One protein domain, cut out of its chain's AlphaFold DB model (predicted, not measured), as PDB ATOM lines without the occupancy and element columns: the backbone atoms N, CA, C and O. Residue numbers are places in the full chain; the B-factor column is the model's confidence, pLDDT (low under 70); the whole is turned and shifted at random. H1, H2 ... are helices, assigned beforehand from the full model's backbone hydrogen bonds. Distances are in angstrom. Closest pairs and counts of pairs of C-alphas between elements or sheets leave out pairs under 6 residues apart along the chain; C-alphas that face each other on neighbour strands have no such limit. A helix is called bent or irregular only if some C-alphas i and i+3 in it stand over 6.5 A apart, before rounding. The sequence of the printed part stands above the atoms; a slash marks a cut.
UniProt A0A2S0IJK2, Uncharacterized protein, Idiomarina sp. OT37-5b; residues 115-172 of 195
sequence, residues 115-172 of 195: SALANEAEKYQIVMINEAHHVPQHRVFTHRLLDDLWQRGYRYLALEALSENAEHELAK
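This is residues 115 to 172 of the 195 residues of an uncharacterized protein of Idiomarina sp. OT37-5b (UniProt A0A2S0IJK2). A short helix, H1, packs steeply on the last part of one longer helix, H2, while an extended link, residues 122 to 135, runs alongside H2 to its beginning. From the far end of H2 a second long link, residues 152 to 165, leads away to a small helix, H3, set off from the other two; residues 163 to 169 stick out there, as do residues 132 to 137 at the turn into H2. The printed part has 58 residues with three named helices, in the order H1, H2, H3, and no named strand; its class is all helix. It is loose, with a radius of gyration of the C-alphas of 13.0 A, and spans 35 by 28 by 16 A.

H1, residues 115 to 121, touches H2, residues 136 to 151, and H2 touches H1 with residues 145 to 149 alone. The closest C-alphas of the two are those of Ala 118 and Asp 148, 6.0 A apart. Their lines stand at a steep tilt of 65 degrees, and they run the same way. H3, residues 166 to 172, is apart from H1 and also from H2. In H1 every O i to N i+4 pair is within hydrogen-bond range; in H2 it is 10 of 12 and in H3 1 of 3, with 2 of 4 O i to N i+3 pairs within range in H3.

H1 begins at C-alpha 115, (60.312, -18.623, -46.937), and is 9.9 A long from first to last C-alpha. H2 begins at C-alpha 136, (46.886, -27.349, -59.435), and is the longest helix, 24.3 A. H2 is neither bent nor irregular, but only just: C-alphas 144 and 147 are 6.2 A apart. H3, 10.3 A long, ends at C-alpha 172, (43.996, -48.859, -45.150). It too is only just neither bent nor irregular, with C-alphas 168 and 171 6.4 A apart.

The two C-alphas farthest apart are those of Ala 116 and Lys 172, at 36.2 A. The printed part has no cut. The links from H1 to H2 and from H2 to H3 are both long, with 14 residues each. Residues 132 to 137 and 163 to 169 stand free, and of the latter 166 to 169 belong to H3. The mean pLDDT of the printed part is 85.1; residue 161 and residues 163 to 172 are under 70, and the mean of H3 is 59.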
ATOM      1  N   SER A 115      59.558 -19.111 -48.099       93.75
ATOM      2  CA  SER A 115      60.312 -18.623 -46.937       93.75
ATOM      3  C   SER A 115      59.538 -17.559 -46.158       93.75
ATOM      4  O   SER A 115      59.465 -17.631 -44.933       93.75
ATOM      5  N   ALA A 116      58.929 -16.599 -46.861       94.31
ATOM      6  CA  ALA A 116      58.167 -15.518 -46.245       94.31
ATOM      7  C   ALA A 116      56.968 -16.047 -45.441       94.31
ATOM      8  O   ALA A 116      56.822 -15.710 -44.268       94.31
ATOM      9  N   LEU A 117      56.152 -16.930 -46.032       94.88
ATOM     10  CA  LEU A 117      55.005 -17.528 -45.343       94.88
ATOM     11  C   LEU A 117      55.429 -18.418 -44.180       94.88
ATOM     12  O   LEU A 117      54.781 -18.391 -43.138       94.88
ATOM     13  N   ALA A 118      56.500 -19.198 -44.335       95.00
ATOM     14  CA  ALA A 118      56.975 -20.054 -43.261       95.00
ATOM     15  C   ALA A 118      57.425 -19.220 -42.050       95.00
ATOM     16  O   ALA A 118      57.006 -19.503 -40.934       95.00
ATOM     17  N   ASN A 119      58.202 -18.156 -42.267       95.38
ATOM     18  CA  ASN A 119      58.613 -17.247 -41.194       95.38
ATOM     19  C   ASN A 119      57.414 -16.553 -40.537       95.38
ATOM     20  O   ASN A 119      57.351 -16.444 -39.316       95.38
ATOM     21  N   GLU A 120      56.440 -16.109 -41.334       95.94
ATOM     22  CA  GLU A 120      55.235 -15.471 -40.803       95.94
ATOM     23  C   GLU A 120      54.402 -16.446 -39.961       95.94
ATOM     24  O   GLU A 120      53.896 -16.079 -38.901       95.94
ATOM     25  N   ALA A 121      54.327 -17.713 -40.380       96.62
ATOM     26  CA  ALA A 121      53.598 -18.766 -39.685       96.62
ATOM     27  C   ALA A 121      54.112 -19.034 -38.259       96.62
ATOM     28  O   ALA A 121      53.350 -19.542 -37.444       96.62
ATOM     29  N   GLU A 122      55.351 -18.678 -37.907       95.88
ATOM     30  CA  GLU A 122      55.879 -18.858 -36.540       95.88
ATOM     31  C   GLU A 122      55.108 -18.050 -35.489       95.88
ATOM     32  O   GLU A 122      55.084 -18.407 -34.313       95.88
ATOM     33  N   LYS A 123      54.443 -16.970 -35.909       97.62
ATOM     34  CA  LYS A 123      53.661 -16.094 -35.027       97.62
ATOM     35  C   LYS A 123      52.275 -16.653 -34.704       97.62
ATOM     36  O   LYS A 123      51.581 -16.106 -33.848       97.62
ATOM     37  N   TYR A 124      51.853 -17.707 -35.399       97.56
ATOM     38  CA  TYR A 124      50.493 -18.223 -35.352       97.56
ATOM     39  C   TYR A 124      50.477 -19.682 -34.898       97.56
ATOM     40  O   TYR A 124      51.424 -20.434 -35.092       97.56
ATOM     41  N   GLN A 125      49.373 -20.097 -34.277       96.50
ATOM     42  CA  GLN A 125      49.142 -21.505 -33.926       96.50
ATOM     43  C   GLN A 125      48.384 -22.255 -35.027       96.50
ATOM     44  O   GLN A 125      48.443 -23.479 -35.111       96.50
ATOM     45  N   ILE A 126      47.633 -21.515 -35.846       96.06
ATOM     46  CA  ILE A 126      46.790 -22.032 -36.920       96.06
ATOM     47  C   ILE A 126      47.066 -21.190 -38.159       96.06
ATOM     48  O   ILE A 126      46.963 -19.967 -38.113       96.06
ATOM     49  N   VAL A 127      47.371 -21.861 -39.268       94.75
ATOM     50  CA  VAL A 127      47.503 -21.252 -40.593       94.75
ATOM     51  C   VAL A 127      46.482 -21.907 -41.506       94.75
ATOM     52  O   VAL A 127      46.443 -23.130 -41.631       94.75
ATOM     53  N   MET A 128      45.645 -21.084 -42.132       94.00
ATOM     54  CA  MET A 128      44.661 -21.524 -43.115       94.00
ATOM     55  C   MET A 128      45.156 -21.140 -44.504       94.00
ATOM     56  O   MET A 128      45.446 -19.973 -44.761       94.00
ATOM     57  N   ILE A 129      45.256 -22.121 -45.398       90.69
ATOM     58  CA  ILE A 129      45.684 -21.912 -46.781       90.69
ATOM     59  C   ILE A 129      44.480 -22.172 -47.674       90.69
ATOM     60  O   ILE A 129      43.973 -23.291 -47.711       90.69
ATOM     61  N   ASN A 130      44.030 -21.139 -48.383       88.50
ATOM     62  CA  ASN A 130      42.977 -21.287 -49.376       88.50
ATOM     63  C   ASN A 130      43.558 -21.817 -50.696       88.50
ATOM     64  O   ASN A 130      44.622 -21.376 -51.138       88.50
ATOM     65  N   GLU A 131      42.852 -22.734 -51.349       83.00
ATOM     66  CA  GLU A 131      43.248 -23.312 -52.629       83.00
ATOM     67  C   GLU A 131      42.212 -22.969 -53.699       83.00
ATOM     68  O   GLU A 131      41.018 -23.198 -53.537       83.00
ATOM     69  N   ALA A 132      42.676 -22.480 -54.846       83.75
ATOM     70  CA  ALA A 132      41.832 -22.381 -56.018       83.75
ATOM     71  C   ALA A 132      41.819 -23.753 -56.710       83.75
ATOM     72  O   ALA A 132      42.821 -24.152 -57.299       83.75
ATOM     73  N   HIS A 133      40.699 -24.483 -56.661       74.44
ATOM     74  CA  HIS A 133      40.624 -25.877 -57.137       74.44
ATOM     75  C   HIS A 133      41.017 -26.094 -58.615       74.44
ATOM     76  O   HIS A 133      41.380 -27.210 -59.010       74.44
ATOM     77  N   HIS A 134      40.977 -25.037 -59.430       77.69
ATOM     78  CA  HIS A 134      41.398 -25.034 -60.833       77.69
ATOM     79  C   HIS A 134      42.887 -24.765 -61.057       77.69
ATOM     80  O   HIS A 134      43.371 -24.974 -62.168       77.69
ATOM     81  N   VAL A 135      43.615 -24.327 -60.028       83.00
ATOM     82  CA  VAL A 135      45.044 -24.018 -60.092       83.00
ATOM     83  C   VAL A 135      45.816 -25.128 -59.374       83.00
ATOM     84  O   VAL A 135      46.108 -25.014 -58.181       83.00
ATOM     85  N   PRO A 136      46.176 -26.230 -60.060       78.25
ATOM     86  CA  PRO A 136      46.886 -27.349 -59.435       78.25
ATOM     87  C   PRO A 136      48.225 -26.934 -58.808       78.25
ATOM     88  O   PRO A 136      48.688 -27.561 -57.858       78.25
ATOM     89  N   GLN A 137      48.828 -25.840 -59.277       84.25
ATOM     90  CA  GLN A 137      50.043 -25.263 -58.707       84.25
ATOM     91  C   GLN A 137      49.866 -24.859 -57.236       84.25
ATOM     92  O   GLN A 137      50.843 -24.910 -56.492       84.25
ATOM     93  N   HIS A 138      48.649 -24.518 -56.789       88.38
ATOM     94  CA  HIS A 138      48.388 -24.225 -55.376       88.38
ATOM     95  C   HIS A 138      48.586 -25.479 -54.511       88.38
ATOM     96  O   HIS A 138      49.197 -25.387 -53.451       88.38
ATOM     97  N   ARG A 139      48.179 -26.666 -54.987       86.56
ATOM     98  CA  ARG A 139      48.410 -27.942 -54.278       86.56
ATOM     99  C   ARG A 139      49.891 -28.251 -54.149       86.56
ATOM    100  O   ARG A 139      50.364 -28.562 -53.058       86.56
ATOM    101  N   VAL A 140      50.631 -28.102 -55.248       88.31
ATOM    102  CA  VAL A 140      52.087 -28.305 -55.269       88.31
ATOM    103  C   VAL A 140      52.789 -27.315 -54.340       88.31
ATOM    104  O   VAL A 140      53.698 -27.696 -53.601       88.31
ATOM    105  N   PHE A 141      52.368 -26.050 -54.345       92.44
ATOM    106  CA  PHE A 141      52.910 -25.028 -53.457       92.44
ATOM    107  C   PHE A 141      52.659 -25.368 -51.985       92.44
ATOM    108  O   PHE A 141      53.614 -25.440 -51.212       92.44
ATOM    109  N   THR A 142      51.407 -25.658 -51.617       92.75
ATOM    110  CA  THR A 142      51.032 -26.046 -50.253       92.75
ATOM    111  C   THR A 142      51.807 -27.277 -49.808       92.75
ATOM    112  O   THR A 142      52.391 -27.254 -48.732       92.75
ATOM    113  N   HIS A 143      51.912 -28.310 -50.651       91.50
ATOM    114  CA  HIS A 143      52.701 -29.506 -50.353       91.50
ATOM    115  C   HIS A 143      54.158 -29.169 -50.009       91.50
ATOM    116  O   HIS A 143      54.691 -29.677 -49.029       91.50
ATOM    117  N   ARG A 144      54.806 -28.286 -50.780       92.62
ATOM    118  CA  ARG A 144      56.188 -27.849 -50.504       92.62
ATOM    119  C   ARG A 144      56.306 -27.011 -49.230       92.62
ATOM    120  O   ARG A 144      57.356 -27.033 -48.598       92.62
ATOM    121  N   LEU A 145      55.263 -26.265 -48.873       95.25
ATOM    122  CA  LEU A 145      55.221 -25.455 -47.655       95.25
ATOM    123  C   LEU A 145      55.060 -26.318 -46.390       95.25
ATOM    124  O   LEU A 145      55.555 -25.930 -45.333       95.25
ATOM    125  N   LEU A 146      54.426 -27.495 -46.486       94.81
ATOM    126  CA  LEU A 146      54.210 -28.387 -45.337       94.81
ATOM    127  C   LEU A 146      55.515 -28.776 -44.630       94.81
ATOM    128  O   LEU A 146      55.533 -28.819 -43.402       94.81
ATOM    129  N   ASP A 147      56.602 -29.003 -45.373       94.38
ATOM    130  CA  ASP A 147      57.909 -29.334 -44.786       94.38
ATOM    131  C   ASP A 147      58.447 -28.198 -43.901       94.38
ATOM    132  O   ASP A 147      58.985 -28.438 -42.819       94.38
ATOM    133  N   ASP A 148      58.261 -26.945 -44.319       95.50
ATOM    134  CA  ASP A 148      58.737 -25.781 -43.562       95.50
ATOM    135  C   ASP A 148      57.867 -25.489 -42.342       95.50
ATOM    136  O   ASP A 148      58.383 -25.084 -41.296       95.50
ATOM    137  N   LEU A 149      56.554 -25.706 -42.463       96.19
ATOM    138  CA  LEU A 149      55.617 -25.618 -41.343       96.19
ATOM    139  C   LEU A 149      55.911 -26.720 -40.320       96.19
ATOM    140  O   LEU A 149      55.921 -26.475 -39.113       96.19
ATOM    141  N   TRP A 150      56.237 -27.927 -40.781       95.69
ATOM    142  CA  TRP A 150      56.655 -29.008 -39.898       95.69
ATOM    143  C   TRP A 150      57.914 -28.636 -39.104       95.69
ATOM    144  O   TRP A 150      57.959 -28.829 -37.885       95.69
ATOM    145  N   GLN A 151      58.920 -28.039 -39.745       95.25
ATOM    146  CA  GLN A 151      60.119 -27.564 -39.040       95.25
ATOM    147  C   GLN A 151      59.800 -26.515 -37.958       95.25
ATOM    148  O   GLN A 151      60.498 -26.452 -36.952       95.25
ATOM    149  N   ARG A 152      58.699 -25.771 -38.109       94.69
ATOM    150  CA  ARG A 152      58.225 -24.725 -37.182       94.69
ATOM    151  C   ARG A 152      57.237 -25.208 -36.120       94.69
ATOM    152  O   ARG A 152      56.637 -24.408 -35.414       94.69
ATOM    153  N   GLY A 153      57.073 -26.522 -35.977       95.50
ATOM    154  CA  GLY A 153      56.293 -27.114 -34.885       95.50
ATOM    155  C   GLY A 153      54.835 -27.430 -35.219       95.50
ATOM    156  O   GLY A 153      54.135 -27.980 -34.372       95.50
ATOM    157  N   TYR A 154      54.379 -27.190 -36.451       96.56
ATOM    158  CA  TYR A 154      53.050 -27.625 -36.885       96.56
ATOM    159  C   TYR A 154      52.993 -29.155 -36.991       96.56
ATOM    160  O   TYR A 154      53.857 -29.782 -37.605       96.56
ATOM    161  N   ARG A 155      51.988 -29.781 -36.368       94.50
ATOM    162  CA  ARG A 155      51.852 -31.254 -36.305       94.50
ATOM    163  C   ARG A 155      50.507 -31.788 -36.778       94.50
ATOM    164  O   ARG A 155      50.359 -32.997 -36.931       94.50
ATOM    165  N   TYR A 156      49.551 -30.903 -37.034       91.75
ATOM    166  CA  TYR A 156      48.205 -31.263 -37.454       91.75
ATOM    167  C   TYR A 156      47.901 -30.597 -38.789       91.75
ATOM    168  O   TYR A 156      48.100 -29.394 -38.944       91.75
ATOM    169  N   LEU A 157      47.418 -31.391 -39.742       89.94
ATOM    170  CA  LEU A 157      46.958 -30.928 -41.043       89.94
ATOM    171  C   LEU A 157      45.471 -31.251 -41.167       89.94
ATOM    172  O   LEU A 157      45.090 -32.418 -41.262       89.94
ATOM    173  N   ALA A 158      44.642 -30.212 -41.167       88.19
ATOM    174  CA  ALA A 158      43.229 -30.322 -41.496       88.19
ATOM    175  C   ALA A 158      43.048 -30.087 -43.000       88.19
ATOM    176  O   ALA A 158      43.611 -29.147 -43.556       88.19
ATOM    177  N   LEU A 159      42.276 -30.950 -43.658       85.62
ATOM    178  CA  LEU A 159      41.979 -30.848 -45.085       85.62
ATOM    179  C   LEU A 159      40.466 -30.911 -45.275       85.62
ATOM    180  O   LEU A 159      39.847 -31.907 -44.903       85.62
ATOM    181  N   GLU A 160      39.896 -29.900 -45.927       76.62
ATOM    182  CA  GLU A 160      38.478 -29.880 -46.318       76.62
ATOM    183  C   GLU A 160      38.098 -31.109 -47.166       76.62
ATOM    184  O   GLU A 160      36.994 -31.639 -47.082       76.62
ATOM    185  N   ALA A 161      39.049 -31.626 -47.949       69.88
ATOM    186  CA  ALA A 161      38.841 -32.767 -48.834       69.88
ATOM    187  C   ALA A 161      38.606 -34.111 -48.111       69.88
ATOM    188  O   ALA A 161      38.343 -35.124 -48.771       69.88
ATOM    189  N   LEU A 162      38.746 -34.176 -46.783       71.12
ATOM    190  CA  LEU A 162      38.476 -35.393 -46.018       71.12
ATOM    191  C   LEU A 162      36.972 -35.550 -45.783       71.12
ATOM    192  O   LEU A 162      36.313 -34.677 -45.236       71.12
ATOM    193  N   SER A 163      36.425 -36.698 -46.189       64.94
ATOM    194  CA  SER A 163      35.064 -37.084 -45.806       64.94
ATOM    195  C   SER A 163      34.977 -37.348 -44.303       64.94
ATOM    196  O   SER A 163      35.967 -37.772 -43.714       64.94
ATOM    197  N   GLU A 164      33.778 -37.266 -43.725       60.47
ATOM    198  CA  GLU A 164      33.520 -37.596 -42.310       60.47
ATOM    199  C   GLU A 164      34.078 -38.970 -41.888       60.47
ATOM    200  O   GLU A 164      34.556 -39.134 -40.773       60.47
ATOM    201  N   ASN A 165      34.114 -39.946 -42.804       61.34
ATOM    202  CA  ASN A 165      34.645 -41.291 -42.545       61.34
ATOM    203  C   ASN A 165      36.145 -41.452 -42.838       61.34
ATOM    204  O   ASN A 165      36.632 -42.580 -42.933       61.34
ATOM    205  N   ALA A 166      36.884 -40.360 -43.054       61.34
ATOM    206  CA  ALA A 166      38.248 -40.460 -43.555       61.34
ATOM    207  C   ALA A 166      39.184 -41.209 -42.600       61.34
ATOM    208  O   ALA A 166      40.037 -41.966 -43.057       61.34
ATOM    209  N   GLU A 167      38.977 -41.068 -41.294       61.28
ATOM    210  CA  GLU A 167      39.761 -41.734 -40.253       61.28
ATOM    211  C   GLU A 167      39.791 -43.267 -40.409       61.28
ATOM    212  O   GLU A 167      40.858 -43.876 -40.337       61.28
ATOM    213  N   HIS A 168      38.655 -43.890 -40.745       61.28
ATOM    214  CA  HIS A 168      38.548 -45.346 -40.929       61.28
ATOM    215  C   HIS A 168      39.220 -45.867 -42.205       61.28
ATOM    216  O   HIS A 168      39.557 -47.051 -42.305       61.28
ATOM    217  N   GLU A 169      39.417 -45.001 -43.193       60.84
ATOM    218  CA  GLU A 169      40.026 -45.380 -44.461       60.84
ATOM    219  C   GLU A 169      41.526 -45.040 -44.499       60.84
ATOM    220  O   GLU A 169      42.285 -45.705 -45.205       60.84
ATOM    221  N   LEU A 170      41.987 -44.051 -43.717       61.75
ATOM    222  CA  LEU A 170      43.388 -43.600 -43.710       61.75
ATOM    223  C   LEU A 170      44.338 -44.731 -43.291       61.75
ATOM    224  O   LEU A 170      45.416 -44.877 -43.867       61.75
ATOM    225  N   ALA A 171      43.910 -45.593 -42.364       55.03
ATOM    226  CA  ALA A 171      44.669 -46.769 -41.937       55.03
ATOM    227  C   ALA A 171      44.866 -47.816 -43.056       55.03
ATOM    228  O   ALA A 171      45.867 -48.533 -43.061       55.03
ATOM    229  N   LYS A 172      43.954 -47.885 -44.039       49.31
ATOM    230  CA  LYS A 172      43.996 -48.859 -45.150       49.31
ATOM    231  C   LYS A 172      44.974 -48.451 -46.263       49.31
ATOM    232  O   LYS A 172      45.398 -49.297 -47.051       49.31
TER     233      LYS A 172